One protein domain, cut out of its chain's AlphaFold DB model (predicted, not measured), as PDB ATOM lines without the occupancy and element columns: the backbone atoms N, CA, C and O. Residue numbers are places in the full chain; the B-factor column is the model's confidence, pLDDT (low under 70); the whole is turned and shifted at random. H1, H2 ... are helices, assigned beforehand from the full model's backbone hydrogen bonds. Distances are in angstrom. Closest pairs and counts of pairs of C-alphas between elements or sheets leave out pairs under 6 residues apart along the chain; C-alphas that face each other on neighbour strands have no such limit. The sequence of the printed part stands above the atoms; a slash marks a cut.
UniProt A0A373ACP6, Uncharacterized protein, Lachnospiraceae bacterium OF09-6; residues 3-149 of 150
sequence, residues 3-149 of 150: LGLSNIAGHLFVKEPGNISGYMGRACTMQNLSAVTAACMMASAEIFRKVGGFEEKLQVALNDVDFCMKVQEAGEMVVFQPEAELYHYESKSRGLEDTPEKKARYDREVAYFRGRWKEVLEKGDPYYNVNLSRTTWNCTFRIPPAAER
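AT A GLANCE: This is residues 3 to 149 of the 150 residues of an uncharacterized protein of Lachnospiraceae bacterium OF09-6 (UniProt A0A373ACP6). Little regular structure: a rounded body mostly of loops, with four helices on one side, each near only the next along the chain. Long unnamed stretches, residues 3 to 44, 74 to 99 and 124 to 149, make most of the rest. The printed part has 147 residues, H1 to H4 holding 40, and no named strand: all helix, compact, radius of gyration of the C-alphas 16.1 A, spans 44 by 37 by 34 A.

IN THESE COORDINATES: H1 is residues 45 to 50, from C-alpha 45 at (106.723, 132.828, 210.789); H2 is 63 to 73, 15.2 A; H3 is 100 to 116, 24.2 A; H4 is 118 to 123, ending at C-alpha 123 (121.905, 128.136, 185.324).

HOW THE PARTS SIT: H1 and H2 are close but not clearly touching, C-alphas of Ile 47 and Val 71 closest at 7.2 A, about perpendicular at 73 degrees. H2 and H3 are likewise close, Asp 66 to Phe 113 C-alphas 7.4 A, a shallow tilt of 6 degrees, the same way. H3 and H4 are also close but not clearly touching, closest C-alphas Arg 114 and Leu 121 at 7.6 A, a steep tilt of 68 degrees, only just short of about perpendicular. Every O i to N i+4 pair is within hydrogen-bond range in H1, H2, H3 and H4. Residues 31 to 32 pair antiparallel with 79 to 80.

THE WHOLE: The two farthest C-alphas, Ala 45 and Ala 147, are 49.6 A apart. The links H1 to H2 and H2 to H3 are long. The printed part has no cut, and no printed residue is under 70 in pLDDT.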
ATOM      1  N   LEU A   3     122.078 136.541 192.086       96.00
ATOM      2  CA  LEU A   3     122.963 135.388 192.144       96.00
ATOM      3  C   LEU A   3     124.046 135.491 191.075       96.00
ATOM      4  O   LEU A   3     123.829 135.837 189.914       96.00
ATOM      5  N   GLY A   4     125.261 135.181 191.492       92.62
ATOM      6  CA  GLY A   4     126.436 135.175 190.647       92.62
ATOM      7  C   GLY A   4     126.913 136.551 190.184       92.62
ATOM      8  O   GLY A   4     127.846 136.606 189.379       92.62
ATOM      9  N   LEU A   5     126.314 137.637 190.684       92.69
ATOM     10  CA  LEU A   5     126.923 138.964 190.701       92.69
ATOM     11  C   LEU A   5     128.106 138.926 191.682       92.69
ATOM     12  O   LEU A   5     127.990 138.354 192.765       92.69
ATOM     13  N   SER A   6     129.257 139.471 191.288       85.88
ATOM     14  CA  SER A   6     130.461 139.510 192.139       85.88
ATOM     15  C   SER A   6     130.937 138.125 192.599       85.88
ATOM     16  O   SER A   6     131.316 137.928 193.750       85.88
ATOM     17  N   ASN A   7     130.931 137.156 191.679       85.50
ATOM     18  CA  ASN A   7     131.385 135.765 191.853       85.50
ATOM     19  C   ASN A   7     130.519 134.846 192.730       85.50
ATOM     20  O   ASN A   7     130.811 133.643 192.768       85.50
ATOM     21  N   ILE A   8     129.481 135.347 193.413       92.44
ATOM     22  CA  ILE A   8     128.567 134.480 194.175       92.44
ATOM     23  C   ILE A   8     127.147 135.021 194.305       92.44
ATOM     24  O   ILE A   8     126.215 134.351 193.881       92.44
ATOM     25  N   ALA A   9     126.978 136.219 194.848       95.06
ATOM     26  CA  ALA A   9     125.725 136.945 194.961       95.06
ATOM     27  C   ALA A   9     126.056 138.391 195.343       95.06
ATOM     28  O   ALA A   9     127.007 138.630 196.089       95.06
ATOM     29  N   GLY A  10     125.279 139.357 194.855       94.31
ATOM     30  CA  GLY A  10     125.578 140.767 195.096       94.31
ATOM     31  C   GLY A  10     124.363 141.682 195.059       94.31
ATOM     32  O   GLY A  10     123.297 141.338 194.541       94.31
ATOM     33  N   HIS A  11     124.542 142.880 195.601       94.25
ATOM     34  CA  HIS A  11     123.570 143.965 195.520       94.25
ATOM     35  C   HIS A  11     123.675 144.677 194.169       94.25
ATOM     36  O   HIS A  11     124.772 144.884 193.653       94.25
ATOM     37  N   LEU A  12     122.531 145.072 193.610       94.62
ATOM     38  CA  LEU A  12     122.508 146.057 192.530       94.62
ATOM     39  C   LEU A  12     122.637 147.459 193.132       94.62
ATOM     40  O   LEU A  12     122.291 147.666 194.292       94.62
ATOM     41  N   PHE A  13     123.117 148.400 192.324       94.19
ATOM     42  CA  PHE A  13     123.198 149.828 192.638       94.19
ATOM     43  C   PHE A  13     124.077 150.167 193.853       94.19
ATOM     44  O   PHE A  13     123.883 151.169 194.535       94.19
ATOM     45  N   VAL A  14     125.088 149.335 194.119       91.50
ATOM     46  CA  VAL A  14     126.099 149.606 195.147       91.50
ATOM     47  C   VAL A  14     126.801 150.934 194.848       91.50
ATOM     48  O   VAL A  14     127.303 151.121 193.740       91.50
ATOM     49  N   LYS A  15     126.887 151.806 195.864       89.06
ATOM     50  CA  LYS A  15     127.458 153.172 195.809       89.06
ATOM     51  C   LYS A  15     126.679 154.180 194.958       89.06
ATOM     52  O   LYS A  15     127.179 155.280 194.738       89.06
ATOM     53  N   GLU A  16     125.473 153.842 194.519       92.25
ATOM     54  CA  GLU A  16     124.586 154.811 193.882       92.25
ATOM     55  C   GLU A  16     123.804 155.623 194.932       92.25
ATOM     56  O   GLU A  16     123.600 155.148 196.056       92.25
ATOM     57  N   PRO A  17     123.345 156.843 194.599       91.25
ATOM     58  CA  PRO A  17     122.437 157.603 195.455       91.25
ATOM     59  C   PRO A  17     121.129 156.844 195.721       91.25
ATOM     60  O   PRO A  17     120.580 156.217 194.823       91.25
ATOM     61  N   GLY A  18     120.572 156.948 196.931       88.25
ATOM     62  CA  GLY A  18     119.352 156.212 197.302       88.25
ATOM     63  C   GLY A  18     118.097 156.582 196.496       88.25
ATOM     64  O   GLY A  18     117.159 155.800 196.441       88.25
ATOM     65  N   ASN A  19     118.085 157.744 195.837       90.44
ATOM     66  CA  ASN A  19     116.949 158.249 195.062       90.44
ATOM     67  C   ASN A  19     117.051 157.986 193.549       90.44
ATOM     68  O   ASN A  19     116.295 158.579 192.776       90.44
ATOM     69  N   ILE A  20     117.987 157.147 193.093       94.31
ATOM     70  CA  ILE A  20     118.041 156.791 191.674       94.31
ATOM     71  C   ILE A  20     116.866 155.889 191.296       94.31
ATOM     72  O   ILE A  20     116.475 154.999 192.042       94.31
ATOM     73  N   SER A  21     116.349 156.038 190.076       94.50
ATOM     74  CA  SER A  21     115.427 155.041 189.512       94.50
ATOM     75  C   SER A  21     116.158 153.763 189.081       94.50
ATOM     76  O   SER A  21     115.567 152.684 189.021       94.50
ATOM     77  N   GLY A  22     117.460 153.858 188.792       93.62
ATOM     78  CA  GLY A  22     118.268 152.748 188.292       93.62
ATOM     79  C   GLY A  22     117.875 152.295 186.884       93.62
ATOM     80  O   GLY A  22     117.008 152.870 186.223       93.62
ATOM     81  N   TYR A  23     118.543 151.247 186.404       94.25
ATOM     82  CA  TYR A  23     118.297 150.689 185.075       94.25
ATOM     83  C   TYR A  23     116.832 150.273 184.924       94.25
ATOM     84  O   TYR A  23     116.363 149.411 185.665       94.25
ATOM     85  N   MET A  24     116.125 150.889 183.971       94.06
ATOM     86  CA  MET A  24     114.702 150.643 183.699       94.06
ATOM     87  C   MET A  24     113.811 150.702 184.958       94.06
ATOM     88  O   MET A  24     112.895 149.899 185.105       94.06
ATOM     89  N   GLY A  25     114.098 151.615 185.895       94.94
ATOM     90  CA  GLY A  25     113.282 151.794 187.103       94.94
ATOM     91  C   GLY A  25     113.473 150.716 188.176       94.94
ATOM     92  O   GLY A  25     112.737 150.690 189.162       94.94
ATOM     93  N   ARG A  26     114.451 149.813 188.024       94.88
ATOM     94  CA  ARG A  26     114.637 148.677 188.941       94.88
ATOM     95  C   ARG A  26     115.029 149.058 190.369       94.88
ATOM     96  O   ARG A  26     114.901 148.206 191.238       94.88
ATOM     97  N   ALA A  27     115.523 150.262 190.638       95.00
ATOM     98  CA  ALA A  27     115.818 150.675 192.011       95.00
ATOM     99  C   ALA A  27     114.564 151.175 192.752       95.00
ATOM    100  O   ALA A  27     114.526 151.121 193.974       95.00
ATOM    101  N   CYS A  28     113.523 151.595 192.024       95.56
ATOM    102  CA  CYS A  28     112.317 152.208 192.586       95.56
ATOM    103  C   CYS A  28     111.022 151.446 192.261       95.56
ATOM    104  O   CYS A  28     109.933 151.972 192.462       95.56
ATOM    105  N   THR A  29     111.120 150.224 191.729       96.19
ATOM    106  CA  THR A  29     109.957 149.403 191.360       96.19
ATOM    107  C   THR A  29     109.941 148.119 192.173       96.19
ATOM    108  O   THR A  29     110.957 147.419 192.251       96.19
ATOM    109  N   MET A  30     108.780 147.786 192.740       97.50
ATOM    110  CA  MET A  30     108.565 146.497 193.391       97.50
ATOM    111  C   MET A  30     108.789 145.365 192.388       97.50
ATOM    112  O   MET A  30     108.228 145.376 191.292       97.50
ATOM    113  N   GLN A  31     109.634 144.396 192.733       96.81
ATOM    114  CA  GLN A  31     109.978 143.312 191.813       96.81
ATOM    115  C   GLN A  31     110.440 142.059 192.547       96.81
ATOM    116  O   GLN A  31     110.985 142.130 193.649       96.81
ATOM    117  N   ASN A  32     110.298 140.919 191.880       97.69
ATOM    118  CA  ASN A  32     110.893 139.678 192.347       97.69
ATOM    119  C   ASN A  32     112.402 139.697 192.090       97.69
ATOM    120  O   ASN A  32     112.854 140.088 191.011       97.69
ATOM    121  N   LEU A  33     113.174 139.269 193.083       97.50
ATOM    122  CA  LEU A  33     114.618 139.070 193.000       97.50
ATOM    123  C   LEU A  33     114.966 137.717 193.618       97.50
ATOM    124  O   LEU A  33     114.219 137.203 194.441       97.50
ATOM    125  N   SER A  34     116.142 137.177 193.301       97.44
ATOM    126  CA  SER A  34     116.569 135.906 193.900       97.44
ATOM    127  C   SER A  34     116.858 136.010 195.394       97.44
ATOM    128  O   SER A  34     116.808 135.003 196.091       97.44
ATOM    129  N   ALA A  35     117.213 137.196 195.892       97.88
ATOM    130  CA  ALA A  35     117.464 137.411 197.312       97.88
ATOM    131  C   ALA A  35     117.295 138.877 197.726       97.88
ATOM    132  O   ALA A  35     117.504 139.794 196.924       97.88
ATOM    133  N   VAL A  36     116.992 139.095 199.003       97.06
ATOM    134  CA  VAL A  36     117.077 140.387 199.703       97.06
ATOM    135  C   VAL A  36     117.974 140.229 200.928       97.06
ATOM    136  O   VAL A  36     118.193 139.114 201.394       97.06
ATOM    137  N   THR A  37     118.517 141.333 201.437       94.56
ATOM    138  CA  THR A  37     119.429 141.273 202.584       94.56
ATOM    139  C   THR A  37     118.687 141.128 203.904       94.56
ATOM    140  O   THR A  37     117.657 141.769 204.111       94.56
ATOM    141  N   ALA A  38     119.252 140.360 204.837       93.81
ATOM    142  CA  ALA A  38     118.716 140.253 206.196       93.81
ATOM    143  C   ALA A  38     118.778 141.571 206.997       93.81
ATOM    144  O   ALA A  38     118.139 141.666 208.041       93.81
ATOM    145  N   ALA A  39     119.484 142.607 206.520       92.25
ATOM    146  CA  ALA A  39     119.467 143.930 207.150       92.25
ATOM    147  C   ALA A  39     118.072 144.589 207.136       92.25
ATOM    148  O   ALA A  39     117.762 145.394 208.011       92.25
ATOM    149  N   CYS A  40     117.237 144.249 206.150       93.69
ATOM    150  CA  CYS A  40     115.842 144.664 206.077       93.69
ATOM    151  C   CYS A  40     115.036 143.581 205.355       93.69
ATOM    152  O   CYS A  40     114.901 143.586 204.131       93.69
ATOM    153  N   MET A  41     114.522 142.631 206.131       96.56
ATOM    154  CA  MET A  41     113.769 141.486 205.635       96.56
ATOM    155  C   MET A  41     112.568 141.226 206.538       96.56
ATOM    156  O   MET A  41     112.656 141.331 207.760       96.56
ATOM    157  N   MET A  42     111.457 140.831 205.925       97.00
ATOM    158  CA  MET A  42     110.287 140.319 206.620       97.00
ATOM    159  C   MET A  42     109.842 139.028 205.937       97.00
ATOM    160  O   MET A  42     109.776 138.959 204.712       97.00
ATOM    161  N   ALA A  43     109.530 138.011 206.734       97.38
ATOM    162  CA  ALA A  43     108.985 136.743 206.271       97.38
ATOM    163  C   ALA A  43     107.910 136.275 207.253       97.38
ATOM    164  O   ALA A  43     107.968 136.591 208.444       97.38
ATOM    165  N   SER A  44     106.929 135.509 206.773       97.94
ATOM    166  CA  SER A  44     105.951 134.914 207.681       97.94
ATOM    167  C   SER A  44     106.637 133.888 208.586       97.94
ATOM    168  O   SER A  44     107.530 133.144 208.167       97.94
ATOM    169  N   ALA A  45     106.196 133.810 209.843       98.38
ATOM    170  CA  ALA A  45     106.723 132.828 210.789       98.38
ATOM    171  C   ALA A  45     106.463 131.380 210.336       98.38
ATOM    172  O   ALA A  45     107.172 130.462 210.745       98.38
ATOM    173  N   GLU A  46     105.425 131.157 209.529       98.44
ATOM    174  CA  GLU A  46     105.136 129.867 208.905       98.44
ATOM    175  C   GLU A  46     106.197 129.498 207.869       98.44
ATOM    176  O   GLU A  46     106.814 128.443 208.003       98.44
ATOM    177  N   ILE A  47     106.470 130.376 206.896       98.38
ATOM    178  CA  ILE A  47     107.476 130.118 205.861       98.38
ATOM    179  C   ILE A  47     108.862 129.976 206.479       98.38
ATOM    180  O   ILE A  47     109.572 129.034 206.139       98.38
ATOM    181  N   PHE A  48     109.215 130.823 207.453       98.50
ATOM    182  CA  PHE A  48     110.495 130.718 208.158       98.50
ATOM    183  C   PHE A  48     110.699 129.329 208.778       98.50
ATOM    184  O   PHE A  48     111.755 128.723 208.604       98.50
ATOM    185  N   ARG A  49     109.676 128.783 209.450       98.38
ATOM    186  CA  ARG A  49     109.726 127.426 210.017       98.38
ATOM    187  C   ARG A  49     109.707 126.344 208.936       98.38
ATOM    188  O   ARG A  49     110.471 125.391 209.042       98.38
ATOM    189  N   LYS A  50     108.884 126.501 207.893       98.19
ATOM    190  CA  LYS A  50     108.750 125.554 206.770       98.19
ATOM    191  C   LYS A  50     110.084 125.311 206.062       98.19
ATOM    192  O   LYS A  50     110.385 124.173 205.724       98.19
ATOM    193  N   VAL A  51     110.885 126.359 205.867       98.25
ATOM    194  CA  VAL A  51     112.183 126.278 205.171       98.25
ATOM    195  C   VAL A  51     113.375 126.026 206.103       98.25
ATOM    196  O   VAL A  51     114.524 126.042 205.659       98.25
ATOM    197  N   GLY A  52     113.120 125.809 207.399       98.00
ATOM    198  CA  GLY A  52     114.155 125.520 208.392       98.00
ATOM    199  C   GLY A  52     115.006 126.726 208.811       98.00
ATOM    200  O   GLY A  52     116.140 126.536 209.235       98.00
ATOM    201  N   GLY A  53     114.492 127.954 208.695       97.62
ATOM    202  CA  GLY A  53     115.169 129.173 209.150       97.62
ATOM    203  C   GLY A  53     116.483 129.478 208.425       97.62
ATOM    204  O   GLY A  53     116.663 129.117 207.261       97.62
ATOM    205  N   PHE A  54     117.408 130.170 209.093       97.94
ATOM    206  CA  PHE A  54     118.755 130.422 208.568       97.94
ATOM    207  C   PHE A  54     119.659 129.195 208.738       97.94
ATOM    208  O   PHE A  54     119.557 128.468 209.721       97.94
ATOM    209  N   GLU A  55     120.550 128.966 207.775       97.69
ATOM    210  CA  GLU A  55     121.548 127.896 207.844       97.69
ATOM    211  C   GLU A  55     122.694 128.280 208.790       97.69
ATOM    212  O   GLU A  55     123.436 129.222 208.524       97.69
ATOM    213  N   GLU A  56     122.887 127.519 209.867       96.06
ATOM    214  CA  GLU A  56     123.891 127.821 210.899       96.06
ATOM    215  C   GLU A  56     125.340 127.675 210.409       96.06
ATOM    216  O   GLU A  56     126.251 128.289 210.969       96.06
ATOM    217  N   LYS A  57     125.575 126.902 209.339       96.00
ATOM    218  CA  LYS A  57     126.890 126.841 208.675       96.00
ATOM    219  C   LYS A  57     127.259 128.147 207.964       96.00
ATOM    220  O   LYS A  57     128.437 128.350 207.673       96.00
ATOM    221  N   LEU A  58     126.277 129.003 207.682       96.81
ATOM    222  CA  LEU A  58     126.433 130.334 207.098       96.81
ATOM    223  C   LEU A  58     126.302 131.374 208.217       96.81
ATOM    224  O   LEU A  58     125.256 131.975 208.447       96.81
ATOM    225  N   GLN A  59     127.375 131.560 208.976       91.31
ATOM    226  CA  GLN A  59     127.348 132.365 210.194       91.31
ATOM    227  C   GLN A  59     127.272 133.861 209.892       91.31
ATOM    228  O   GLN A  59     126.602 134.604 210.608       91.31
ATOM    229  N   VAL A  60     127.990 134.313 208.862       90.12
ATOM    230  CA  VAL A  60     128.183 135.743 208.600       90.12
ATOM    231  C   VAL A  60     127.802 136.142 207.184       90.12
ATOM    232  O   VAL A  60     127.168 137.183 207.010       90.12
ATOM    233  N   ALA A  61     128.201 135.374 206.174       92.38
ATOM    234  CA  ALA A  61     127.886 135.658 204.783       92.38
ATOM    235  C   ALA A  61     126.899 134.636 204.214       92.38
ATOM    236  O   ALA A  61     126.881 133.470 204.603       92.38
ATOM    237  N   LEU A  62     126.111 135.086 203.232       95.94
ATOM    238  CA  LEU A  62     125.246 134.262 202.380       95.94
ATOM    239  C   LEU A  62     124.060 133.581 203.079       95.94
ATOM    240  O   LEU A  62     123.301 132.895 202.401       95.94
ATOM    241  N   ASN A  63     123.861 133.762 204.385       97.31
ATOM    242  CA  ASN A  63     122.711 133.189 205.092       97.31
ATOM    243  C   ASN A  63     121.371 133.745 204.602       97.31
ATOM    244  O   ASN A  63     120.408 132.998 204.458       97.31
ATOM    245  N   ASP A  64     121.325 135.037 204.302       97.12
ATOM    246  CA  ASP A  64     120.181 135.730 203.733       97.12
ATOM    247  C   ASP A  64     119.893 135.262 202.307       97.12
ATOM    248  O   ASP A  64     118.738 134.999 201.967       97.12
ATOM    249  N   VAL A  65     120.940 135.065 201.502       97.94
ATOM    250  CA  VAL A  65     120.826 134.491 200.158       97.94
ATOM    251  C   VAL A  65     120.329 133.044 200.220       97.94
ATOM    252  O   VAL A  65     119.363 132.720 199.538       97.94
ATOM    253  N   ASP A  66     120.921 132.186 201.060       98.44
ATOM    254  CA  ASP A  66     120.486 130.791 201.236       98.44
ATOM    255  C   ASP A  66     119.030 130.715 201.697       98.44
ATOM    256  O   ASP A  66     118.237 129.974 201.119       98.44
ATOM    257  N   PHE A  67     118.648 131.533 202.680       98.56
ATOM    258  CA  PHE A  67     117.270 131.617 203.147       98.56
ATOM    259  C   PHE A  67     116.306 131.982 202.012       98.56
ATOM    260  O   PHE A  67     115.327 131.270 201.792       98.56
ATOM    261  N   CYS A  68     116.609 133.030 201.240       98.44
ATOM    262  CA  CYS A  68     115.801 133.437 200.089       98.44
ATOM    263  C   CYS A  68     115.690 132.339 199.021       98.44
ATOM    264  O   CYS A  68     114.647 132.193 198.381       98.44
ATOM    265  N   MET A  69     116.747 131.554 198.818       98.00
ATOM    266  CA  MET A  69     116.728 130.441 197.875       98.00
ATOM    267  C   MET A  69     115.870 129.275 198.380       98.00
ATOM    268  O   MET A  69     115.061 128.758 197.614       98.00
ATOM    269  N   LYS A  70     115.938 128.922 199.670       98.38
ATOM    270  CA  LYS A  70     115.041 127.908 200.265       98.38
ATOM    271  C   LYS A  70     113.569 128.325 200.211       98.38
ATOM    272  O   LYS A  70     112.698 127.492 199.976       98.38
ATOM    273  N   VAL A  71     113.280 129.615 200.404       98.44
ATOM    274  CA  VAL A  71     111.931 130.186 200.232       98.44
ATOM    275  C   VAL A  71     111.419 129.960 198.807       98.44
ATOM    276  O   VAL A  71     110.291 129.507 198.627       98.44
ATOM    277  N   GLN A  72     112.265 130.176 197.799       97.56
ATOM    278  CA  GLN A  72     111.906 129.924 196.401       97.56
ATOM    279  C   GLN A  72     111.744 128.435 196.072       97.56
ATOM    280  O   GLN A  72     110.807 128.078 195.362       97.56
ATOM    281  N   GLU A  73     112.585 127.549 196.619       96.94
ATOM    282  CA  GLU A  73     112.386 126.092 196.498       96.94
ATOM    283  C   GLU A  73     111.045 125.638 197.093       96.94
ATOM    284  O   GLU A  73     110.432 124.693 196.599       96.94
ATOM    285  N   ALA A  74     110.553 126.335 198.122       97.44
ATOM    286  CA  ALA A  74     109.252 126.079 198.732       97.44
ATOM    287  C   ALA A  74     108.055 126.639 197.933       97.44
ATOM    288  O   ALA A  74     106.917 126.506 198.401       97.44
ATOM    289  N   GLY A  75     108.303 127.228 196.756       97.12
ATOM    290  CA  GLY A  75     107.294 127.769 195.842       97.12
ATOM    291  C   GLY A  75     106.902 129.224 196.101       97.12
ATOM    292  O   GLY A  75     105.959 129.708 195.480       97.12
ATOM    293  N   GLU A  76     107.601 129.921 196.997       98.19
ATOM    294  CA  GLU A  76     107.291 131.301 197.378       98.19
ATOM    295  C   GLU A  76     108.158 132.322 196.624       98.19
ATOM    296  O   GLU A  76     109.216 132.007 196.076       98.19
ATOM    297  N   MET A  77     107.729 133.584 196.618       97.88
ATOM    298  CA  MET A  77     108.471 134.679 195.987       97.88
ATOM    299  C   MET A  77     109.306 135.459 196.999       97.88
ATOM    300  O   MET A  77     108.908 135.665 198.144       97.88
ATOM    301  N   VAL A  78     110.440 135.982 196.533       98.38
ATOM    302  CA  VAL A  78     111.233 136.976 197.259       98.38
ATOM    303  C   VAL A  78     111.059 138.321 196.566       98.38
ATOM    304  O   VAL A  78     111.478 138.508 195.423       98.38
ATOM    305  N   VAL A  79     110.409 139.254 197.261       97.94
ATOM    306  CA  VAL A  79     110.001 140.552 196.713       97.94
ATOM    307  C   VAL A  79     110.867 141.664 197.294       97.94
ATOM    308  O   VAL A  79     110.995 141.802 198.509       97.94
ATOM    309  N   PHE A  80     111.443 142.484 196.421       97.62
ATOM    310  CA  PHE A  80     112.021 143.770 196.787       97.62
ATOM    311  C   PHE A  80     110.915 144.828 196.847       97.62
ATOM    312  O   PHE A  80     110.201 145.020 195.862       97.62
ATOM    313  N   GLN A  81     110.793 145.505 197.991       96.69
ATOM    314  CA  GLN A  81     109.826 146.573 198.243       96.69
ATOM    315  C   GLN A  81     110.578 147.911 198.393       96.69
ATOM    316  O   GLN A  81     111.155 148.142 199.456       96.69
ATOM    317  N   PRO A  82     110.611 148.774 197.355       94.62
ATOM    318  CA  PRO A  82     111.330 150.051 197.405       94.62
ATOM    319  C   PRO A  82     110.759 151.053 198.418       94.62
ATOM    320  O   PRO A  82     111.482 151.940 198.842       94.62
ATOM    321  N   GLU A  83     109.495 150.921 198.828       93.62
ATOM    322  CA  GLU A  83     108.844 151.855 199.765       93.62
ATOM    323  C   GLU A  83     109.249 151.608 201.233       93.62
ATOM    324  O   GLU A  83     109.000 152.442 202.104       93.62
ATOM    325  N   ALA A  84     109.859 150.456 201.531       93.06
ATOM    326  CA  ALA A  84     110.334 150.097 202.864       93.06
ATOM    327  C   ALA A  84     111.823 150.447 203.010       93.06
ATOM    328  O   ALA A  84     112.702 149.615 202.775       93.06
ATOM    329  N   GLU A  85     112.107 151.689 203.404       91.88
ATOM    330  CA  GLU A  85     113.470 152.222 203.480       91.88
ATOM    331  C   GLU A  85     114.047 152.196 204.903       91.88
ATOM    332  O   GLU A  85     113.489 152.775 205.839       91.88
ATOM    333  N   LEU A  86     115.211 151.559 205.067       90.44
ATOM    334  CA  LEU A  86     115.982 151.547 206.310       90.44
ATOM    335  C   LEU A  86     117.444 151.923 206.038       90.44
ATOM    336  O   LEU A  86     118.058 151.459 205.078       90.44
ATOM    337  N   TYR A  87     118.035 152.704 206.942       89.19
ATOM    338  CA  TYR A  87     119.461 153.022 206.895       89.19
ATOM    339  C   TYR A  87     120.281 151.927 207.576       89.19
ATOM    340  O   TYR A  87     120.257 151.781 208.799       89.19
ATOM    341  N   HIS A  88     121.060 151.193 206.784       86.19
ATOM    342  CA  HIS A  88     122.015 150.212 207.285       86.19
ATOM    343  C   HIS A  88     123.444 150.748 207.157       86.19
ATOM    344  O   HIS A  88     123.974 150.909 206.059       86.19
ATOM    345  N   TYR A  89     124.090 151.005 208.295       83.19
ATOM    346  CA  TYR A  89     125.510 151.362 208.342       83.19
ATOM    347  C   TYR A  89     126.355 150.096 208.201       83.19
ATOM    348  O   TYR A  89     126.803 149.509 209.190       83.19
ATOM    349  N   GLU A  90     126.504 149.654 206.956       75.00
ATOM    350  CA  GLU A  90     127.102 148.371 206.612       75.00
ATOM    351  C   GLU A  90     128.484 148.179 207.255       75.00
ATOM    352  O   GLU A  90     129.328 149.074 207.272       75.00
ATOM    353  N   SER A  91     128.721 146.974 207.783       75.81
ATOM    354  CA  SER A  91     129.997 146.558 208.381       75.81
ATOM    355  C   SER A  91     130.458 147.373 209.601       75.81
ATOM    356  O   SER A  91     131.578 147.174 210.064       75.81
ATOM    357  N   LYS A  92     129.603 148.221 210.194       77.06
ATOM    358  CA  LYS A  92     129.956 149.022 211.383       77.06
ATOM    359  C   LYS A  92     130.281 148.173 212.619       77.06
ATOM    360  O   LYS A  92     131.187 148.521 213.366       77.06
ATOM    361  N   SER A  93     129.560 147.070 212.836       70.69
ATOM    362  CA  SER A  93     129.797 146.134 213.950       70.69
ATOM    363  C   SER A  93     130.707 144.964 213.561       70.69
ATOM    364  O   SER A  93     131.569 144.566 214.338       70.69
ATOM    365  N   ARG A  94     130.530 144.422 212.348       71.44
ATOM    366  CA  ARG A  94     131.289 143.271 211.826       71.44
ATOM    367  C   ARG A  94     132.734 143.625 211.440       71.44
ATOM    368  O   ARG A  94     133.627 142.779 211.533       71.44
ATOM    369  N   GLY A  95     132.966 144.854 210.985       78.38
ATOM    370  CA  GLY A  95     134.187 145.237 210.282       78.38
ATOM    371  C   GLY A  95     134.295 144.585 208.898       78.38
ATOM    372  O   GLY A  95     133.357 143.952 208.407       78.38
ATOM    373  N   LEU A  96     135.458 144.755 208.271       78.75
ATOM    374  CA  LEU A  96     135.775 144.153 206.976       78.75
ATOM    375  C   LEU A  96     136.215 142.688 207.133       78.75
ATOM    376  O   LEU A  96     136.517 142.227 208.235       78.75
ATOM    377  N   GLU A  97     136.277 141.964 206.018       79.50
ATOM    378  CA  GLU A  97     136.875 140.624 205.917       79.50
ATOM    379  C   GLU A  97     138.410 140.724 205.840       79.50
ATOM    380  O   GLU A  97     139.047 140.401 204.836       79.50
ATOM    381  N   ASP A  98     139.014 141.268 206.893       87.81
ATOM    382  CA  ASP A  98     140.410 141.707 206.919       87.81
ATOM    383  C   ASP A  98     141.366 140.750 207.642       87.81
ATOM    384  O   ASP A  98     142.542 140.694 207.277       87.81
ATOM    385  N   THR A  99     140.880 139.942 208.588       91.69
ATOM    386  CA  THR A  99     141.710 138.958 209.305       91.69
ATOM    387  C   THR A  99     141.761 137.595 208.595       91.69
ATOM    388  O   THR A  99     140.822 137.240 207.872       91.69
ATOM    389  N   PRO A 100     142.830 136.795 208.791       93.75
ATOM    390  CA  PRO A 100     142.919 135.436 208.246       93.75
ATOM    391  C   PRO A 100     141.744 134.538 208.653       93.75
ATOM    392  O   PRO A 100     141.240 133.774 207.836       93.75
ATOM    393  N   GLU A 101     141.260 134.661 209.888       93.19
ATOM    394  CA  GLU A 101     140.159 133.856 210.426       93.19
ATOM    395  C   GLU A 101     138.833 134.203 209.745       93.19
ATOM    396  O   GLU A 101     138.068 133.306 209.385       93.19
ATOM    397  N   LYS A 102     138.575 135.502 209.537       92.00
ATOM    398  CA  LYS A 102     137.389 135.998 208.828       92.00
ATOM    399  C   LYS A 102     137.375 135.525 207.378       92.00
ATOM    400  O   LYS A 102     136.392 134.927 206.951       92.00
ATOM    401  N   LYS A 103     138.504 135.673 206.676       93.31
ATOM    402  CA  LYS A 103     138.679 135.174 205.302       93.31
ATOM    403  C   LYS A 103     138.476 133.664 205.222       93.31
ATOM    404  O   LYS A 103     137.682 133.204 204.415       93.31
ATOM    405  N   ALA A 104     139.098 132.899 206.119       94.94
ATOM    406  CA  ALA A 104     138.936 131.448 206.153       94.94
ATOM    407  C   ALA A 104     137.487 131.023 206.444       94.94
ATOM    408  O   ALA A 104     137.023 130.023 205.897       94.94
ATOM    409  N   ARG A 105     136.756 131.750 207.300       95.12
ATOM    410  CA  ARG A 105     135.312 131.537 207.492       95.12
ATOM    411  C   ARG A 105     134.548 131.847 206.207       95.12
ATOM    412  O   ARG A 105     133.787 130.992 205.770       95.12
ATOM    413  N   TYR A 106     134.766 133.016 205.607       94.12
ATOM    414  CA  TYR A 106     134.109 133.413 204.363       94.12
ATOM    415  C   TYR A 106     134.331 132.379 203.251       94.12
ATOM    416  O   TYR A 106     133.375 131.954 202.613       94.12
ATOM    417  N   ASP A 107     135.557 131.881 203.082       94.81
ATOM    418  CA  ASP A 107     135.874 130.850 202.091       94.81
ATOM    419  C   ASP A 107     135.117 129.537 202.352       94.81
ATOM    420  O   ASP A 107     134.621 128.912 201.411       94.81
ATOM    421  N   ARG A 108     134.967 129.126 203.623       96.94
ATOM    422  CA  ARG A 108     134.149 127.956 203.992       96.94
ATOM    423  C   ARG A 108     132.667 128.173 203.694       96.94
ATOM    424  O   ARG A 108     132.029 127.268 203.162       96.94
ATOM    425  N   GLU A 109     132.130 129.348 204.010       97.00
ATOM    426  CA  GLU A 109     130.733 129.712 203.738       97.00
ATOM    427  C   GLU A 109     130.457 129.747 202.228       97.00
ATOM    428  O   GLU A 109     129.485 129.159 201.753       97.00
ATOM    429  N   VAL A 110     131.366 130.338 201.448       96.25
ATOM    430  CA  VAL A 110     131.331 130.347 199.978       96.25
ATOM    431  C   VAL A 110     131.392 128.928 199.414       96.25
ATOM    432  O   VAL A 110     130.625 128.600 198.508       96.25
ATOM    433  N   ALA A 111     132.288 128.077 199.922       97.00
ATOM    434  CA  ALA A 111     132.415 126.694 199.469       97.00
ATOM    435  C   ALA A 111     131.144 125.883 199.764       97.00
ATOM    436  O   ALA A 111     130.650 125.180 198.880       97.00
ATOM    437  N   TYR A 112     130.584 126.029 200.969       97.81
ATOM    438  CA  TYR A 112     129.311 125.416 201.342       97.81
ATOM    439  C   TYR A 112     128.182 125.869 200.413       97.81
ATOM    440  O   TYR A 112     127.498 125.038 199.813       97.81
ATOM    441  N   PHE A 113     128.029 127.185 200.240       97.88
ATOM    442  CA  PHE A 113     126.979 127.767 199.411       97.88
ATOM    443  C   PHE A 113     127.086 127.312 197.952       97.88
ATOM    444  O   PHE A 113     126.091 126.907 197.355       97.88
ATOM    445  N   ARG A 114     128.297 127.311 197.378       96.69
ATOM    446  CA  ARG A 114     128.542 126.816 196.014       96.69
ATOM    447  C   ARG A 114     128.218 125.339 195.861       96.69
ATOM    448  O   ARG A 114     127.696 124.962 194.823       96.69
ATOM    449  N   GLY A 115     128.535 124.519 196.861       97.31
ATOM    450  CA  GLY A 115     128.189 123.100 196.851       97.31
ATOM    451  C   GLY A 115     126.676 122.887 196.865       97.31
ATOM    452  O   GLY A 115     126.160 122.128 196.051       97.31
ATOM    453  N   ARG A 116     125.970 123.599 197.751       97.12
ATOM    454  CA  ARG A 116     124.515 123.497 197.925       97.12
ATOM    455  C   ARG A 116     123.728 124.008 196.716       97.12
ATOM    456  O   ARG A 116     122.787 123.354 196.290       97.12
ATOM    457  N   TRP A 117     124.126 125.149 196.156       96.88
ATOM    458  CA  TRP A 117     123.376 125.869 195.120       96.88
ATOM    459  C   TRP A 117     124.029 125.817 193.735       96.88
ATOM    460  O   TRP A 117     123.776 126.679 192.890       96.88
ATOM    461  N   LYS A 118     124.880 124.812 193.495       96.12
ATOM    462  CA  LYS A 118     125.670 124.664 192.265       96.12
ATOM    463  C   LYS A 118     124.821 124.805 191.001       96.12
ATOM    464  O   LYS A 118     125.124 125.639 190.156       96.12
ATOM    465  N   GLU A 119     123.743 124.031 190.907       94.31
ATOM    466  CA  GLU A 119     122.892 123.976 189.713       94.31
ATOM    467  C   GLU A 119     122.235 125.330 189.411       94.31
ATOM    468  O   GLU A 119     122.179 125.765 188.261       94.31
ATOM    469  N   VAL A 120     121.791 126.045 190.450       94.00
ATOM    470  CA  VAL A 120     121.177 127.371 190.295       94.00
ATOM    471  C   VAL A 120     122.219 128.406 189.867       94.00
ATOM    472  O   VAL A 120     121.959 129.225 188.986       94.00
ATOM    473  N   LEU A 121     123.425 128.352 190.441       94.12
ATOM    474  CA  LEU A 121     124.524 129.248 190.074       94.12
ATOM    475  C   LEU A 121     125.005 129.025 188.633       94.12
ATOM    476  O   LEU A 121     125.322 130.002 187.946       94.12
ATOM    477  N   GLU A 122     125.040 127.768 188.178       92.88
ATOM    478  CA  GLU A 122     125.382 127.382 186.803       92.88
ATOM    479  C   GLU A 122     124.311 127.831 185.804       92.88
ATOM    480  O   GLU A 122     124.644 128.403 184.765       92.88
ATOM    481  N   LYS A 123     123.027 127.653 186.141       93.38
ATOM    482  CA  LYS A 123     121.905 128.136 185.324       93.38
ATOM    483  C   LYS A 123     121.875 129.665 185.221       93.38
ATOM    484  O   LYS A 123     121.474 130.210 184.193       93.38
ATOM    485  N   GLY A 124     122.336 130.349 186.266       92.81
ATOM    486  CA  GLY A 124     122.311 131.800 186.381       92.81
ATOM    487  C   GLY A 124     121.033 132.322 187.035       92.81
ATOM    488  O   GLY A 124     120.038 131.613 187.179       92.81
ATOM    489  N   ASP A 125     121.083 133.587 187.453       95.88
ATOM    490  CA  ASP A 125     119.975 134.238 188.144       95.88
ATOM    491  C   ASP A 125     118.763 134.434 187.210       95.88
ATOM    492  O   ASP A 125     118.904 135.088 186.171       95.88
ATOM    493  N   PRO A 126     117.569 133.920 187.559       94.81
ATOM    494  CA  PRO A 126     116.384 134.023 186.707       94.81
ATOM    495  C   PRO A 126     115.819 135.451 186.590       94.81
ATOM    496  O   PRO A 126     115.077 135.735 185.652       94.81
ATOM    497  N   TYR A 127     116.170 136.358 187.504       95.69
ATOM    498  CA  TYR A 127     115.712 137.751 187.545       95.69
ATOM    499  C   TYR A 127     116.741 138.748 186.990       95.69
ATOM    500  O   TYR A 127     116.529 139.970 187.074       95.69
ATOM    501  N   TYR A 128     117.841 138.255 186.406       95.69
ATOM    502  CA  TYR A 128     118.889 139.074 185.806       95.69
ATOM    503  C   TYR A 128     119.167 138.684 184.358       95.69
ATOM    504  O   TYR A 128     119.349 137.519 184.015       95.69
ATOM    505  N   ASN A 129     119.221 139.681 183.477       94.12
ATOM    506  CA  ASN A 129     119.432 139.435 182.057       94.12
ATOM    507  C   ASN A 129     120.880 138.986 181.805       94.12
ATOM    508  O   ASN A 129     121.833 139.666 182.183       94.12
ATOM    509  N   VAL A 130     121.037 137.853 181.116       92.62
ATOM    510  CA  VAL A 130     122.337 137.242 180.793       92.62
ATOM    511  C   VAL A 130     123.264 138.151 179.976       92.62
ATOM    512  O   VAL A 130     124.477 137.966 180.010       92.62
ATOM    513  N   ASN A 131     122.714 139.142 179.271       93.25
ATOM    514  CA  ASN A 131     123.465 140.136 178.504       93.25
ATOM    515  C   ASN A 131     123.954 141.314 179.357       93.25
ATOM    516  O   ASN A 131     124.607 142.210 178.825       93.25
ATOM    517  N   LEU A 132     123.651 141.338 180.656       94.50
ATOM    518  CA  LEU A 132     124.140 142.346 181.589       94.50
ATOM    519  C   LEU A 132     125.352 141.829 182.361       94.50
ATOM    520  O   LEU A 132     125.534 140.632 182.599       94.50
ATOM    521  N   SER A 133     126.214 142.760 182.732       92.75
ATOM    522  CA  SER A 133     127.449 142.503 183.449       92.75
ATOM    523  C   SER A 133     127.170 141.901 184.825       92.75
ATOM    524  O   SER A 133     126.278 142.341 185.550       92.75
ATOM    525  N   ARG A 134     127.974 140.896 185.188       91.12
ATOM    526  CA  ARG A 134     128.002 140.258 186.517       91.12
ATOM    527  C   ARG A 134     129.199 140.708 187.360       91.12
ATOM    528  O   ARG A 134     129.419 140.192 188.454       91.12
ATOM    529  N   THR A 135     129.974 141.663 186.856       89.94
ATOM    530  CA  THR A 135     131.130 142.255 187.546       89.94
ATOM    531  C   THR A 135     130.888 143.711 187.944       89.94
ATOM    532  O   THR A 135     131.688 144.280 188.680       89.94
ATOM    533  N   THR A 136     129.779 144.305 187.498       90.12
ATOM    534  CA  THR A 136     129.342 145.666 187.833       90.12
ATOM    535  C   THR A 136     127.901 145.646 188.337       90.12
ATOM    536  O   THR A 136     127.102 144.800 187.948       90.12
ATOM    537  N   TRP A 137     127.565 146.587 189.214       90.69
ATOM    538  CA  TRP A 137     126.319 146.598 189.999       90.69
ATOM    539  C   TRP A 137     125.198 147.430 189.363       90.69
ATOM    540  O   TRP A 137     124.100 147.491 189.900       90.69
ATOM    541  N   ASN A 138     125.460 148.097 188.241       89.44
ATOM    542  CA  ASN A 138     124.584 149.105 187.639       89.44
ATOM    543  C   ASN A 138     123.946 148.650 186.315       89.44
ATOM    544  O   ASN A 138     123.551 149.485 185.506       89.44
ATOM    545  N   CYS A 139     123.839 147.333 186.093       93.69
ATOM    546  CA  CYS A 139     123.174 146.755 184.921       93.69
ATOM    547  C   CYS A 139     123.776 147.203 183.573       93.69
ATOM    548  O   CYS A 139     123.052 147.356 182.592       93.69
ATOM    549  N   THR A 140     125.093 147.426 183.495       93.06
ATOM    550  CA  THR A 140     125.759 147.682 182.207       93.06
ATOM    551  C   THR A 140     125.799 146.423 181.345       93.06
ATOM    552  O   THR A 140     125.657 145.310 181.848       93.06
ATOM    553  N   PHE A 141     126.014 146.573 180.037       93.00
ATOM    554  CA  PHE A 141     126.143 145.421 179.148       93.00
ATOM    555  C   PHE A 141     127.346 144.547 179.510       93.00
ATOM    556  O   PHE A 141     128.438 145.033 179.813       93.00
ATOM    557  N   ARG A 142     127.143 143.232 179.434       91.19
ATOM    558  CA  ARG A 142     128.211 142.242 179.499       91.19
ATOM    559  C   ARG A 142     129.058 142.380 178.245       91.19
ATOM    560  O   ARG A 142     128.562 142.199 177.139       91.19
ATOM    561  N   ILE A 143     130.343 142.646 178.429       86.12
ATOM    562  CA  ILE A 143     131.314 142.636 177.339       86.12
ATOM    563  C   ILE A 143     131.813 141.189 177.184       86.12
ATOM    564  O   ILE A 143     132.487 140.703 178.095       86.12
ATOM    565  N   PRO A 144     131.502 140.481 176.079       78.06
ATOM    566  CA  PRO A 144     131.976 139.114 175.889       78.06
ATOM    567  C   PRO A 144     133.506 139.083 175.751       78.06
ATOM    568  O   PRO A 144     134.100 140.061 175.257       78.06
ATOM    569  N   PRO A 145     134.161 137.967 176.120       78.25
ATOM    570  CA  PRO A 145     135.540 137.699 175.725       78.25
ATOM    571  C   PRO A 145     135.708 137.879 174.213       78.25
ATOM    572  O   PRO A 145     134.777 137.629 173.449       78.25
ATOM    573  N   ALA A 146     136.891 138.303 173.760       76.56
ATOM    574  CA  ALA A 146     137.140 138.557 172.336       76.56
ATOM    575  C   ALA A 146     136.802 137.347 171.438       76.56
ATOM    576  O   ALA A 146     136.332 137.538 170.325       76.56
ATOM    577  N   ALA A 147     136.960 136.124 171.956       75.00
ATOM    578  CA  ALA A 147     136.644 134.874 171.263       75.00
ATOM    579  C   ALA A 147     135.139 134.641 170.993       75.00
ATOM    580  O   ALA A 147     134.798 133.811 170.158       75.00
ATOM    581  N   GLU A 148     134.242 135.351 171.683       73.56
ATOM    582  CA  GLU A 148     132.782 135.197 171.563       73.56
ATOM    583  C   GLU A 148     132.116 136.344 170.781       73.56
ATOM    584  O   GLU A 148     130.897 136.351 170.596       73.56
ATOM    585  N   ARG A 149     132.892 137.340 170.333       75.19
ATOM    586  CA  ARG A 149     132.376 138.473 169.554       75.19
ATOM    587  C   ARG A 149     132.291 138.056 168.081       75.19
ATOM    588  O   ARG A 149     133.320 137.767 167.480       75.19
TER     589      ARG A 149